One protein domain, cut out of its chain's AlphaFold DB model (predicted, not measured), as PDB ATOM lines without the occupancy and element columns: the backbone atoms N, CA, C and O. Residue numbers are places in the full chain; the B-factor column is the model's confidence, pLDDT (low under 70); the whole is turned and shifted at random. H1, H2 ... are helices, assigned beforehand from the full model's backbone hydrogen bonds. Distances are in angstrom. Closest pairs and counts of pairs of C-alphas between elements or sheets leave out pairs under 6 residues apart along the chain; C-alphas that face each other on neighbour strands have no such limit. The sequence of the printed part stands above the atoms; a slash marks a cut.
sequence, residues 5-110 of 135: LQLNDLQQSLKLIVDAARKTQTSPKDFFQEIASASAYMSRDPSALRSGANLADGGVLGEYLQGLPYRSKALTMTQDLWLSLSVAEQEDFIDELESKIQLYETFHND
ATOM      1  N   LEU A   5     275.012 225.694 281.035       65.50
ATOM      2  CA  LEU A   5     274.590 225.219 279.720       65.50
ATOM      3  C   LEU A   5     275.184 223.833 279.439       65.50
ATOM      4  O   LEU A   5     274.452 222.899 279.136       65.50
ATOM      5  N   GLN A   6     276.485 223.669 279.693       65.06
ATOM      6  CA  GLN A   6     277.170 222.385 279.539       65.06
ATOM      7  C   GLN A   6     276.625 221.299 280.478       65.06
ATOM      8  O   GLN A   6     276.577 220.131 280.099       65.06
ATOM      9  N   LEU A   7     276.195 221.660 281.693       68.88
ATOM     10  CA  LEU A   7     275.566 220.720 282.625       68.88
ATOM     11  C   LEU A   7     274.181 220.271 282.135       68.88
ATOM     12  O   LEU A   7     273.877 219.080 282.181       68.88
ATOM     13  N   ASN A   8     273.364 221.203 281.638       69.94
ATOM     14  CA  ASN A   8     272.051 220.895 281.072       69.94
ATOM     15  C   ASN A   8     272.173 219.997 279.832       69.94
ATOM     16  O   ASN A   8     271.487 218.979 279.733       69.94
ATOM     17  N   ASP A   9     273.095 220.317 278.925       72.00
ATOM     18  CA  ASP A   9     273.322 219.535 277.709       72.00
ATOM     19  C   ASP A   9     273.842 218.129 278.034       72.00
ATOM     20  O   ASP A   9     273.418 217.145 277.419       72.00
ATOM     21  N   LEU A  10     274.706 217.993 279.047       72.81
ATOM     22  CA  LEU A  10     275.149 216.695 279.554       72.81
ATOM     23  C   LEU A  10     273.983 215.896 280.149       72.81
ATOM     24  O   LEU A  10     273.836 214.710 279.851       72.81
ATOM     25  N   GLN A  11     273.131 216.532 280.954       73.75
ATOM     26  CA  GLN A  11     271.965 215.879 281.547       73.75
ATOM     27  C   GLN A  11     270.997 215.379 280.466       73.75
ATOM     28  O   GLN A  11     270.521 214.247 280.550       73.75
ATOM     29  N   GLN A  12     270.740 216.178 279.427       79.00
ATOM     30  CA  GLN A  12     269.927 215.760 278.282       79.00
ATOM     31  C   GLN A  12     270.559 214.581 277.537       79.00
ATOM     32  O   GLN A  12     269.870 213.619 277.212       79.00
ATOM     33  N   SER A  13     271.875 214.614 277.335       77.81
ATOM     34  CA  SER A  13     272.613 213.528 276.678       77.81
ATOM     35  C   SER A  13     272.487 212.205 277.431       77.81
ATOM     36  O   SER A  13     272.260 211.160 276.830       77.81
ATOM     37  N   LEU A  14     272.609 212.245 278.759       80.00
ATOM     38  CA  LEU A  14     272.477 211.056 279.600       80.00
ATOM     39  C   LEU A  14     271.047 210.514 279.599       80.00
ATOM     40  O   LEU A  14     270.869 209.300 279.533       80.00
ATOM     41  N   LYS A  15     270.037 211.395 279.604       84.50
ATOM     42  CA  LYS A  15     268.627 210.997 279.480       84.50
ATOM     43  C   LYS A  15     268.363 210.245 278.173       84.50
ATOM     44  O   LYS A  15     267.733 209.198 278.215       84.50
ATOM     45  N   LEU A  16     268.922 210.696 277.047       83.69
ATOM     46  CA  LEU A  16     268.797 209.982 275.764       83.69
ATOM     47  C   LEU A  16     269.364 208.563 275.825       83.69
ATOM     48  O   LEU A  16     268.761 207.636 275.294       83.69
ATOM     49  N   ILE A  17     270.530 208.399 276.457       83.38
ATOM     50  CA  ILE A  17     271.184 207.094 276.586       83.38
ATOM     51  C   ILE A  17     270.321 206.162 277.442       83.38
ATOM     52  O   ILE A  17     270.105 205.017 277.057       83.38
ATOM     53  N   VAL A  18     269.791 206.655 278.564       87.25
ATOM     54  CA  VAL A  18     268.881 205.890 279.433       87.25
ATOM     55  C   VAL A  18     267.599 205.511 278.692       87.25
ATOM     56  O   VAL A  18     267.212 204.345 278.706       87.25
ATOM     57  N   ASP A  19     266.970 206.452 277.989       87.44
ATOM     58  CA  ASP A  19     265.740 206.196 277.233       87.44
ATOM     59  C   ASP A  19     265.962 205.149 276.135       87.44
ATOM     60  O   ASP A  19     265.148 204.237 275.962       87.44
ATOM     61  N   ALA A  20     267.082 205.240 275.412       86.12
ATOM     62  CA  ALA A  20     267.461 204.258 274.405       86.12
ATOM     63  C   ALA A  20     267.729 202.879 275.024       86.12
ATOM     64  O   ALA A  20     267.269 201.869 274.492       86.12
ATOM     65  N   ALA A  21     268.418 202.823 276.166       85.56
ATOM     66  CA  ALA A  21     268.688 201.575 276.873       85.56
ATOM     67  C   ALA A  21     267.384 200.910 277.343       85.56
ATOM     68  O   ALA A  21     267.150 199.738 277.060       85.56
ATOM     69  N   ARG A  22     266.469 201.683 277.944       86.50
ATOM     70  CA  ARG A  22     265.150 201.202 278.388       86.50
ATOM     71  C   ARG A  22     264.299 200.685 277.226       86.50
ATOM     72  O   ARG A  22     263.710 199.613 277.326       86.50
ATOM     73  N   LYS A  23     264.265 201.400 276.096       84.94
ATOM     74  CA  LYS A  23     263.542 200.963 274.885       84.94
ATOM     75  C   LYS A  23     264.091 199.670 274.287       84.94
ATOM     76  O   LYS A  23     263.354 198.951 273.615       84.94
ATOM     77  N   THR A  24     265.371 199.387 274.511       83.94
ATOM     78  CA  THR A  24     266.084 198.270 273.882       83.94
ATOM     79  C   THR A  24     266.416 197.137 274.849       83.94
ATOM     80  O   THR A  24     267.052 196.174 274.436       83.94
ATOM     81  N   GLN A  25     265.887 197.152 276.080       77.50
ATOM     82  CA  GLN A  25     266.008 196.044 277.046       77.50
ATOM     83  C   GLN A  25     265.607 194.678 276.459       77.50
ATOM     84  O   GLN A  25     266.194 193.652 276.786       77.50
ATOM     85  N   THR A  26     264.612 194.646 275.566       79.50
ATOM     86  CA  THR A  26     264.145 193.414 274.903       79.50
ATOM     87  C   THR A  26     264.882 193.102 273.597       79.50
ATOM     88  O   THR A  26     264.784 191.984 273.090       79.50
ATOM     89  N   SER A  27     265.629 194.065 273.049       85.44
ATOM     90  CA  SER A  27     266.435 193.926 271.830       85.44
ATOM     91  C   SER A  27     267.723 194.761 271.938       85.44
ATOM     92  O   SER A  27     267.843 195.809 271.295       85.44
ATOM     93  N   PRO A  28     268.724 194.312 272.725       80.94
ATOM     94  CA  PRO A  28     269.912 195.120 273.042       80.94
ATOM     95  C   PRO A  28     270.742 195.540 271.821       80.94
ATOM     96  O   PRO A  28     271.480 196.522 271.868       80.94
ATOM     97  N   LYS A  29     270.602 194.821 270.702       85.50
ATOM     98  CA  LYS A  29     271.231 195.136 269.409       85.50
ATOM     99  C   LYS A  29     270.787 196.470 268.810       85.50
ATOM    100  O   LYS A  29     271.554 197.055 268.051       85.50
ATOM    101  N   ASP A  30     269.601 196.952 269.171       86.75
ATOM    102  CA  ASP A  30     269.029 198.177 268.611       86.75
ATOM    103  C   ASP A  30     269.452 199.423 269.416       86.75
ATOM    104  O   ASP A  30     269.196 200.548 268.994       86.75
ATOM    105  N   PHE A  31     270.147 199.249 270.549       87.62
ATOM    106  CA  PHE A  31     270.532 200.323 271.473       87.62
ATOM    107  C   PHE A  31     271.266 201.487 270.788       87.62
ATOM    108  O   PHE A  31     270.828 202.634 270.863       87.62
ATOM    109  N   PHE A  32     272.354 201.204 270.066       85.88
ATOM    110  CA  PHE A  32     273.134 202.244 269.385       85.88
ATOM    111  C   PHE A  32     272.375 202.879 268.213       85.88
ATOM    112  O   PHE A  32     272.573 204.060 267.929       85.88
ATOM    113  N   GLN A  33     271.477 202.132 267.564       85.56
ATOM    114  CA  GLN A  33     270.606 202.681 266.527       85.56
ATOM    115  C   GLN A  33     269.597 203.670 267.123       85.56
ATOM    116  O   GLN A  33     269.356 204.718 266.527       85.56
ATOM    117  N   GLU A  34     269.046 203.371 268.299       86.44
ATOM    118  CA  GLU A  34     268.126 204.268 269.001       86.44
ATOM    119  C   GLU A  34     268.838 205.521 269.528       86.44
ATOM    120  O   GLU A  34     268.307 206.626 269.446       86.44
ATOM    121  N   ILE A  35     270.085 205.398 269.988       82.50
ATOM    122  CA  ILE A  35     270.893 206.575 270.332       82.50
ATOM    123  C   ILE A  35     271.179 207.424 269.087       82.50
ATOM    124  O   ILE A  35     271.085 208.653 269.148       82.50
ATOM    125  N   ALA A  36     271.510 206.801 267.953       80.19
ATOM    126  CA  ALA A  36     271.758 207.517 266.703       80.19
ATOM    127  C   ALA A  36     270.497 208.215 266.179       80.19
ATOM    128  O   ALA A  36     270.575 209.365 265.744       80.19
ATOM    129  N   SER A  37     269.332 207.564 266.273       80.38
ATOM    130  CA  SER A  37     268.046 208.156 265.895       80.38
ATOM    131  C   SER A  37     267.722 209.357 266.786       80.38
ATOM    132  O   SER A  37     267.454 210.446 266.276       80.38
ATOM    133  N   ALA A  38     267.844 209.209 268.107       77.38
ATOM    134  CA  ALA A  38     267.573 210.269 269.068       77.38
ATOM    135  C   ALA A  38     268.544 211.457 268.915       77.38
ATOM    136  O   ALA A  38     268.129 212.616 268.969       77.38
ATOM    137  N   SER A  39     269.821 211.185 268.630       72.94
ATOM    138  CA  SER A  39     270.835 212.218 268.367       72.94
ATOM    139  C   SER A  39     270.556 212.990 267.075       72.94
ATOM    140  O   SER A  39     270.676 214.216 267.063       72.94
ATOM    141  N   ALA A  40     270.105 212.302 266.018       73.56
ATOM    142  CA  ALA A  40     269.700 212.934 264.763       73.56
ATOM    143  C   ALA A  40     268.514 213.895 264.956       73.56
ATOM    144  O   ALA A  40     268.509 214.988 264.391       73.56
ATOM    145  N   TYR A  41     267.536 213.531 265.797       66.62
ATOM    146  CA  TYR A  41     266.419 214.417 266.155       66.62
ATOM    147  C   TYR A  41     266.863 215.673 266.914       66.62
ATOM    148  O   TYR A  41     266.213 216.711 266.817       66.62
ATOM    149  N   MET A  42     267.974 215.597 267.648       66.75
ATOM    150  CA  MET A  42     268.538 216.715 268.408       66.75
ATOM    151  C   MET A  42     269.561 217.544 267.617       66.75
ATOM    152  O   MET A  42     270.271 218.356 268.208       66.75
ATOM    153  N   SER A  43     269.641 217.366 266.291       66.75
ATOM    154  CA  SER A  43     270.616 218.025 265.401       66.75
ATOM    155  C   SER A  43     272.085 217.775 265.777       66.75
ATOM    156  O   SER A  43     272.965 218.543 265.390       66.75
ATOM    157  N   ARG A  44     272.366 216.705 266.526       67.38
ATOM    158  CA  ARG A  44     273.731 216.245 266.815       67.38
ATOM    159  C   ARG A  44     274.191 215.304 265.710       67.38
ATOM    160  O   ARG A  44     273.349 214.638 265.121       67.38
ATOM    161  N   ASP A  45     275.497 215.238 265.439       65.88
ATOM    162  CA  ASP A  45     276.060 214.413 264.359       65.88
ATOM    163  C   ASP A  45     275.800 212.910 264.603       65.88
ATOM    164  O   ASP A  45     276.496 212.286 265.406       65.88
ATOM    165  N   PRO A  46     274.829 212.291 263.904       63.50
ATOM    166  CA  PRO A  46     274.504 210.885 264.110       63.50
ATOM    167  C   PRO A  46     275.520 209.963 263.422       63.50
ATOM    168  O   PRO A  46     275.572 208.770 263.714       63.50
ATOM    169  N   SER A  47     276.340 210.496 262.506       67.94
ATOM    170  CA  SER A  47     277.319 209.727 261.737       67.94
ATOM    171  C   SER A  47     278.567 209.367 262.543       67.94
ATOM    172  O   SER A  47     279.352 208.523 262.099       67.94
ATOM    173  N   ALA A  48     278.729 209.980 263.718       65.31
ATOM    174  CA  ALA A  48     279.784 209.693 264.677       65.31
ATOM    175  C   ALA A  48     279.541 208.374 265.442       65.31
ATOM    176  O   ALA A  48     280.498 207.720 265.855       65.31
ATOM    177  N   LEU A  49     278.288 207.913 265.562       67.50
ATOM    178  CA  LEU A  49     277.915 206.638 266.201       67.50
ATOM    179  C   LEU A  49     278.083 205.446 265.252       67.50
ATOM    180  O   LEU A  49     277.137 204.720 264.940       67.50
ATOM    181  N   ARG A  50     279.301 205.245 264.746       66.81
ATOM    182  CA  ARG A  50     279.623 204.072 263.920       66.81
ATOM    183  C   ARG A  50     279.863 202.848 264.794       66.81
ATOM    184  O   ARG A  50     280.309 202.966 265.933       66.81
ATOM    185  N   SER A  51     279.623 201.668 264.227       61.12
ATOM    186  CA  SER A  51     279.957 200.392 264.864       61.12
ATOM    187  C   SER A  51     281.428 200.399 265.311       61.12
ATOM    188  O   SER A  51     282.321 200.673 264.507       61.12
ATOM    189  N   GLY A  52     281.658 200.187 266.610       63.12
ATOM    190  CA  GLY A  52     282.981 200.222 267.245       63.12
ATOM    191  C   GLY A  52     283.393 201.560 267.880       63.12
ATOM    192  O   GLY A  52     284.330 201.569 268.678       63.12
ATOM    193  N   ALA A  53     282.701 202.671 267.601       71.00
ATOM    194  CA  ALA A  53     282.901 203.922 268.333       71.00
ATOM    195  C   ALA A  53     282.253 203.838 269.724       71.00
ATOM    196  O   ALA A  53     281.214 203.197 269.907       71.00
ATOM    197  N   ASN A  54     282.870 204.476 270.719       76.38
ATOM    198  CA  ASN A  54     282.255 204.604 272.037       76.38
ATOM    199  C   ASN A  54     281.259 205.782 272.063       76.38
ATOM    200  O   ASN A  54     281.264 206.644 271.181       76.38
ATOM    201  N   LEU A  55     280.399 205.835 273.083       78.12
ATOM    202  CA  LEU A  55     279.381 206.889 273.212       78.12
ATOM    203  C   LEU A  55     279.970 208.313 273.276       78.12
ATOM    204  O   LEU A  55     279.292 209.271 272.899       78.12
ATOM    205  N   ALA A  56     281.215 208.468 273.741       72.56
ATOM    206  CA  ALA A  56     281.915 209.753 273.781       72.56
ATOM    207  C   ALA A  56     282.292 210.235 272.381       72.56
ATOM    208  O   ALA A  56     281.922 211.340 271.984       72.56
ATOM    209  N   ASP A  57     282.957 209.374 271.620       69.44
ATOM    210  CA  ASP A  57     283.407 209.643 270.257       69.44
ATOM    211  C   ASP A  57     282.224 209.777 269.290       69.44
ATOM    212  O   ASP A  57     282.306 210.496 268.299       69.44
ATOM    213  N   GLY A  58     281.091 209.150 269.624       67.31
ATOM    214  CA  GLY A  58     279.832 209.240 268.890       67.31
ATOM    215  C   GLY A  58     279.107 210.587 268.961       67.31
ATOM    216  O   GLY A  58     277.970 210.677 268.515       67.31
ATOM    217  N   GLY A  59     279.696 211.628 269.556       66.25
ATOM    218  CA  GLY A  59     279.096 212.971 269.619       66.25
ATOM    219  C   GLY A  59     277.910 213.108 270.586       66.25
ATOM    220  O   GLY A  59     277.464 214.219 270.869       66.25
ATOM    221  N   VAL A  60     277.434 212.004 271.168       65.75
ATOM    222  CA  VAL A  60     276.408 211.999 272.227       65.75
ATOM    223  C   VAL A  60     276.956 212.643 273.494       65.75
ATOM    224  O   VAL A  60     276.237 213.326 274.216       65.75
ATOM    225  N   LEU A  61     278.245 212.431 273.755       66.06
ATOM    226  CA  LEU A  61     278.901 212.778 275.009       66.06
ATOM    227  C   LEU A  61     280.219 213.576 274.820       66.06
ATOM    228  O   LEU A  61     280.789 214.058 275.802       66.06
ATOM    229  N   GLY A  62     280.699 213.726 273.579       56.62
ATOM    230  CA  GLY A  62     282.096 214.046 273.240       56.62
ATOM    231  C   GLY A  62     282.634 215.418 273.645       56.62
ATOM    232  O   GLY A  62     283.781 215.514 274.078       56.62
ATOM    233  N   GLU A  63     281.839 216.484 273.572       54.09
ATOM    234  CA  GLU A  63     282.343 217.828 273.913       54.09
ATOM    235  C   GLU A  63     282.359 218.089 275.429       54.09
ATOM    236  O   GLU A  63     283.146 218.890 275.929       54.09
ATOM    237  N   TYR A  64     281.537 217.366 276.194       52.97
ATOM    238  CA  TYR A  64     281.257 217.675 277.603       52.97
ATOM    239  C   TYR A  64     282.148 216.908 278.586       52.97
ATOM    240  O   TYR A  64     282.259 217.277 279.757       52.97
ATOM    241  N   LEU A  65     282.817 215.851 278.117       52.97
ATOM    242  CA  LEU A  65     283.619 214.965 278.961       52.97
ATOM    243  C   LEU A  65     285.124 215.245 278.917       52.97
ATOM    244  O   LEU A  65     285.845 214.753 279.781       52.97
ATOM    245  N   GLN A  66     285.598 216.106 278.009       50.50
ATOM    246  CA  GLN A  66     286.996 216.566 278.008       50.50
ATOM    247  C   GLN A  66     287.350 217.409 279.252       50.50
ATOM    248  O   GLN A  66     288.525 217.585 279.566       50.50
ATOM    249  N   GLY A  67     286.347 217.917 279.982       45.25
ATOM    250  CA  GLY A  67     286.525 218.807 281.134       45.25
ATOM    251  C   GLY A  67     286.185 218.222 282.509       45.25
ATOM    252  O   GLY A  67     286.282 218.966 283.491       45.25
ATOM    253  N   LEU A  68     285.769 216.949 282.606       50.03
ATOM    254  CA  LEU A  68     285.308 216.336 283.860       50.03
ATOM    255  C   LEU A  68     286.319 215.314 284.424       50.03
ATOM    256  O   LEU A  68     286.749 214.419 283.700       50.03
ATOM    257  N   PRO A  69     286.674 215.384 285.726       43.44
ATOM    258  CA  PRO A  69     287.680 214.513 286.350       43.44
ATOM    259  C   PRO A  69     287.231 213.060 286.594       43.44
ATOM    260  O   PRO A  69     287.964 212.291 287.211       43.44
ATOM    261  N   TYR A  70     286.072 212.642 286.086       41.69
ATOM    262  CA  TYR A  70     285.576 211.277 286.239       41.69
ATOM    263  C   TYR A  70     285.535 210.576 284.884       41.69
ATOM    264  O   TYR A  70     284.672 210.846 284.049       41.69
ATOM    265  N   ARG A  71     286.466 209.636 284.678       52.59
ATOM    266  CA  ARG A  71     286.416 208.684 283.561       52.59
ATOM    267  C   ARG A  71     285.221 207.743 283.768       52.59
ATOM    268  O   ARG A  71     285.357 206.677 284.354       52.59
ATOM    269  N   SER A  72     284.030 208.178 283.364       57.06
ATOM    270  CA  SER A  72     282.789 207.399 283.445       57.06
ATOM    271  C   SER A  72     282.874 206.156 282.551       57.06
ATOM    272  O   SER A  72     283.322 206.280 281.415       57.06
ATOM    273  N   LYS A  73     282.379 204.988 282.991       58.53
ATOM    274  CA  LYS A  73     282.228 203.783 282.141       58.53
ATOM    275  C   LYS A  73     281.460 204.057 280.839       58.53
ATOM    276  O   LYS A  73     281.715 203.415 279.827       58.53
ATOM    277  N   ALA A  74     280.571 205.054 280.845       64.44
ATOM    278  CA  ALA A  74     279.862 205.519 279.653       64.44
ATOM    279  C   ALA A  74     280.808 205.991 278.531       64.44
ATOM    280  O   ALA A  74     280.477 205.855 277.361       64.44
ATOM    281  N   LEU A  75     282.004 206.489 278.877       64.12
ATOM    282  CA  LEU A  75     283.024 206.918 277.914       64.12
ATOM    283  C   LEU A  75     283.605 205.769 277.106       64.12
ATOM    284  O   LEU A  75     284.037 205.966 275.982       64.12
ATOM    285  N   THR A  76     283.656 204.581 277.695       73.94
ATOM    286  CA  THR A  76     284.222 203.390 277.063       73.94
ATOM    287  C   THR A  76     283.136 202.459 276.540       73.94
ATOM    288  O   THR A  76     283.454 201.387 276.036       73.94
ATOM    289  N   MET A  77     281.861 202.839 276.677       85.06
ATOM    290  CA  MET A  77     280.745 202.014 276.239       85.06
ATOM    291  C   MET A  77     280.684 201.995 274.715       85.06
ATOM    292  O   MET A  77     280.414 203.020 274.091       85.06
ATOM    293  N   THR A  78     280.944 200.831 274.128       86.00
ATOM    294  CA  THR A  78     280.790 200.541 272.698       86.00
ATOM    295  C   THR A  78     279.619 199.586 272.488       86.00
ATOM    296  O   THR A  78     279.131 198.964 273.435       86.00
ATOM    297  N   GLN A  79     279.180 199.436 271.238       85.50
ATOM    298  CA  GLN A  79     278.123 198.485 270.888       85.50
ATOM    299  C   GLN A  79     278.499 197.046 271.253       85.50
ATOM    300  O   GLN A  79     277.688 196.332 271.838       85.50
ATOM    301  N   ASP A  80     279.733 196.641 270.965       86.81
ATOM    302  CA  ASP A  80     280.205 195.289 271.265       86.81
ATOM    303  C   ASP A  80     280.284 195.042 272.774       86.81
ATOM    304  O   ASP A  80     279.890 193.976 273.245       86.81
ATOM    305  N   LEU A  81     280.733 196.044 273.543       87.69
ATOM    306  CA  LEU A  81     280.756 195.950 274.999       87.69
ATOM    307  C   LEU A  81     279.336 195.800 275.542       87.69
ATOM    308  O   LEU A  81     279.083 194.859 276.286       87.69
ATOM    309  N   TRP A  82     278.405 196.655 275.118       87.62
ATOM    310  CA  TRP A  82     276.999 196.596 275.525       87.62
ATOM    311  C   TRP A  82     276.357 195.230 275.249       87.62
ATOM    312  O   TRP A  82     275.689 194.663 276.111       87.62
ATOM    313  N   LEU A  83     276.605 194.673 274.061       89.44
ATOM    314  CA  LEU A  83     276.090 193.366 273.654       89.44
ATOM    315  C   LEU A  83     276.732 192.192 274.394       89.44
ATOM    316  O   LEU A  83     276.134 191.120 274.459       89.44
ATOM    317  N   SER A  84     277.939 192.378 274.928       90.69
ATOM    318  CA  SER A  84     278.610 191.365 275.742       90.69
ATOM    319  C   SER A  84     278.112 191.321 277.190       90.69
ATOM    320  O   SER A  84     278.318 190.309 277.859       90.69
ATOM    321  N   LEU A  85     277.457 192.389 277.663       89.25
ATOM    322  CA  LEU A  85     276.902 192.461 279.013       89.25
ATOM    323  C   LEU A  85     275.690 191.537 279.159       89.25
ATOM    324  O   LEU A  85     274.843 191.432 278.269       89.25
ATOM    325  N   SER A  86     275.575 190.912 280.326       91.69
ATOM    326  CA  SER A  86     274.335 190.272 280.753       91.69
ATOM    327  C   SER A  86     273.231 191.307 280.991       91.69
ATOM    328  O   SER A  86     273.496 192.489 281.194       91.69
ATOM    329  N   VAL A  87     271.975 190.855 281.032       87.56
ATOM    330  CA  VAL A  87     270.824 191.731 281.316       87.56
ATOM    331  C   VAL A  87     270.988 192.453 282.658       87.56
ATOM    332  O   VAL A  87     270.705 193.639 282.744       87.56
ATOM    333  N   ALA A  88     271.499 191.773 283.688       88.94
ATOM    334  CA  ALA A  88     271.749 192.398 284.988       88.94
ATOM    335  C   ALA A  88     272.806 193.513 284.898       88.94
ATOM    336  O   ALA A  88     272.607 194.589 285.442       88.94
ATOM    337  N   GLU A  89     273.892 193.292 284.155       89.06
ATOM    338  CA  GLU A  89     274.934 194.311 283.960       89.06
ATOM    339  C   GLU A  89     274.457 195.485 283.091       89.06
ATOM    340  O   GLU A  89     274.929 196.611 283.261       89.06
ATOM    341  N   GLN A  90     273.527 195.239 282.164       87.56
ATOM    342  CA  GLN A  90     272.856 196.293 281.404       87.56
ATOM    343  C   GLN A  90     271.977 197.154 282.320       87.56
ATOM    344  O   GLN A  90     272.066 198.379 282.242       87.56
ATOM    345  N   GLU A  91     271.197 196.547 283.222       87.19
ATOM    346  CA  GLU A  91     270.410 197.283 284.223       87.19
ATOM    347  C   GLU A  91     271.303 198.073 285.187       87.19
ATOM    348  O   GLU A  91     271.083 199.266 285.371       87.19
ATOM    349  N   ASP A  92     272.370 197.463 285.713       85.44
ATOM    350  CA  ASP A  92     273.328 198.147 286.592       85.44
ATOM    351  C   ASP A  92     273.938 199.384 285.912       85.44
ATOM    352  O   ASP A  92     274.145 200.428 286.537       85.44
ATOM    353  N   PHE A  93     274.227 199.289 284.610       83.25
ATOM    354  CA  PHE A  93     274.706 200.427 283.832       83.25
ATOM    355  C   PHE A  93     273.644 201.524 283.710       83.25
ATOM    356  O   PHE A  93     273.973 202.701 283.872       83.25
ATOM    357  N   ILE A  94     272.385 201.164 283.441       85.69
ATOM    358  CA  ILE A  94     271.269 202.117 283.356       85.69
ATOM    359  C   ILE A  94     271.078 202.836 284.698       85.69
ATOM    360  O   ILE A  94     271.035 204.069 284.723       85.69
ATOM    361  N   ASP A  95     271.060 202.101 285.808       82.19
ATOM    362  CA  ASP A  95     270.898 202.648 287.159       82.19
ATOM    363  C   ASP A  95     272.055 203.593 287.545       82.19
ATOM    364  O   ASP A  95     271.848 204.643 288.171       82.19
ATOM    365  N   GLU A  96     273.289 203.277 287.125       80.12
ATOM    366  CA  GLU A  96     274.451 204.160 287.294       80.12
ATOM    367  C   GLU A  96     274.264 205.487 286.534       80.12
ATOM    368  O   GLU A  96     274.613 206.560 287.046       80.12
ATOM    369  N   LEU A  97     273.712 205.444 285.315       79.75
ATOM    370  CA  LEU A  97     273.422 206.649 284.533       79.75
ATOM    371  C   LEU A  97     272.311 207.488 285.174       79.75
ATOM    372  O   LEU A  97     272.459 208.707 285.269       79.75
ATOM    373  N   GLU A  98     271.238 206.863 285.654       79.38
ATOM    374  CA  GLU A  98     270.130 207.560 286.319       79.38
ATOM    375  C   GLU A  98     270.566 208.239 287.617       79.38
ATOM    376  O   GLU A  98     270.256 209.413 287.843       79.38
ATOM    377  N   SER A  99     271.377 207.551 288.421       75.06
ATOM    378  CA  SER A  99     271.968 208.119 289.636       75.06
ATOM    379  C   SER A  99     272.805 209.366 289.327       75.06
ATOM    380  O   SER A  99     272.740 210.366 290.045       75.06
ATOM    381  N   LYS A 100     273.558 209.360 288.217       71.75
ATOM    382  CA  LYS A 100     274.324 210.534 287.762       71.75
ATOM    383  C   LYS A 100     273.428 211.664 287.263       71.75
ATOM    384  O   LYS A 100     273.718 212.821 287.557       71.75
ATOM    385  N   ILE A 101     272.349 211.356 286.543       75.81
ATOM    386  CA  ILE A 101     271.365 212.362 286.110       75.81
ATOM    387  C   ILE A 101     270.777 213.076 287.330       75.81
ATOM    388  O   ILE A 101     270.753 214.305 287.349       75.81
ATOM    389  N   GLN A 102     270.362 212.326 288.355       72.75
ATOM    390  CA  GLN A 102     269.820 212.888 289.597       72.75
ATOM    391  C   GLN A 102     270.862 213.709 290.365       72.75
ATOM    392  O   GLN A 102     270.545 214.775 290.896       72.75
ATOM    393  N   LEU A 103     272.117 213.252 290.395       68.94
ATOM    394  CA  LEU A 103     273.216 214.004 290.997       68.94
ATOM    395  C   LEU A 103     273.417 215.354 290.292       68.94
ATOM    396  O   LEU A 103     273.504 216.390 290.950       68.94
ATOM    397  N   TYR A 104     273.440 215.363 288.958       66.62
ATOM    398  CA  TYR A 104     273.579 216.594 288.178       66.62
ATOM    399  C   TYR A 104     272.362 217.505 288.288       66.62
ATOM    400  O   TYR A 104     272.529 218.718 288.366       66.62
ATOM    401  N   GLU A 105     271.158 216.947 288.369       68.00
ATOM    402  CA  GLU A 105     269.938 217.704 288.642       68.00
ATOM    403  C   GLU A 105     269.985 218.355 290.028       68.00
ATOM    404  O   GLU A 105     269.653 219.530 290.175       68.00
ATOM    405  N   THR A 106     270.489 217.638 291.033       65.56
ATOM    406  CA  THR A 106     270.708 218.183 292.379       65.56
ATOM    407  C   THR A 106     271.726 219.323 292.345       65.56
ATOM    408  O   THR A 106     271.479 220.380 292.916       65.56
ATOM    409  N   PHE A 107     272.838 219.165 291.621       62.44
ATOM    410  CA  PHE A 107     273.844 220.222 291.463       62.44
ATOM    411  C   PHE A 107     273.319 221.433 290.691       62.44
ATOM    412  O   PHE A 107     273.645 222.567 291.036       62.44
ATOM    413  N   HIS A 108     272.496 221.212 289.667       60.66
ATOM    414  CA  HIS A 108     271.845 222.271 288.906       60.66
ATOM    415  C   HIS A 108     270.827 223.048 289.761       60.66
ATOM    416  O   HIS A 108     270.769 224.276 289.687       60.66
ATOM    417  N   ASN A 109     270.053 222.339 290.588       58.50
ATOM    418  CA  ASN A 109     268.978 222.905 291.403       58.50
ATOM    419  C   ASN A 109     269.470 223.518 292.725       58.50
ATOM    420  O   ASN A 109     268.815 224.416 293.255       58.50
ATOM    421  N   ASP A 110     270.636 223.112 293.236       58.75
ATOM    422  CA  ASP A 110     271.283 223.724 294.402       58.75
ATOM    423  C   ASP A 110     272.020 225.026 294.030       58.75
ATOM    424  O   ASP A 110     273.241 225.164 294.132       58.75
TER     425      ASP A 110
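This is residues 5 to 110 of the 135 residues of an uncharacterized protein of Pseudomonas eucalypticola (UniProt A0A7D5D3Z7). Helices H5, H1 and H2 make a slab with H1 in the middle; H3 and the unnamed residues 42 to 72 lie over one face, and H4 packs on H2 near one end. The printed part has 106 residues with five named helices, H1 to H5 in order, and is all helix. It is compact, radius of gyration of the C-alphas 13.0 A, spanning 37 by 29 by 23 A.

H5, residues 87 to 109, touches H1, residues 5 to 24, at a shallow tilt of 25 degrees, opposite ways; closest C-alphas Gln 11 and Ile 101, 5.8 A. Residues 16 to 24 alone of H1 touch H2, residues 28 to 41, in a hairpin; closest C-alphas Ala 20 and Glu 34, 5.4 A. Residues 28 to 32 alone of H2 touch H4, residues 79 to 84; closest C-alphas Phe 32 and Gln 79, 6.4 A. H3, residues 73 to 76, is near H5. Every O i to N i+4 pair is within hydrogen-bond range in H1, H4 and H5, 8 of 10 in H2; H3 is too short.

H1, 28.9 A long, begins at C-alpha 5 (274.590, 225.219, 279.720); H5, 32.8 A, ends at C-alpha 109 (268.978, 222.905, 291.403).

The printed part has no cut; the link H2 to H3 is long. Mean pLDDT of the printed part is 73.8, with 43 residues under 70.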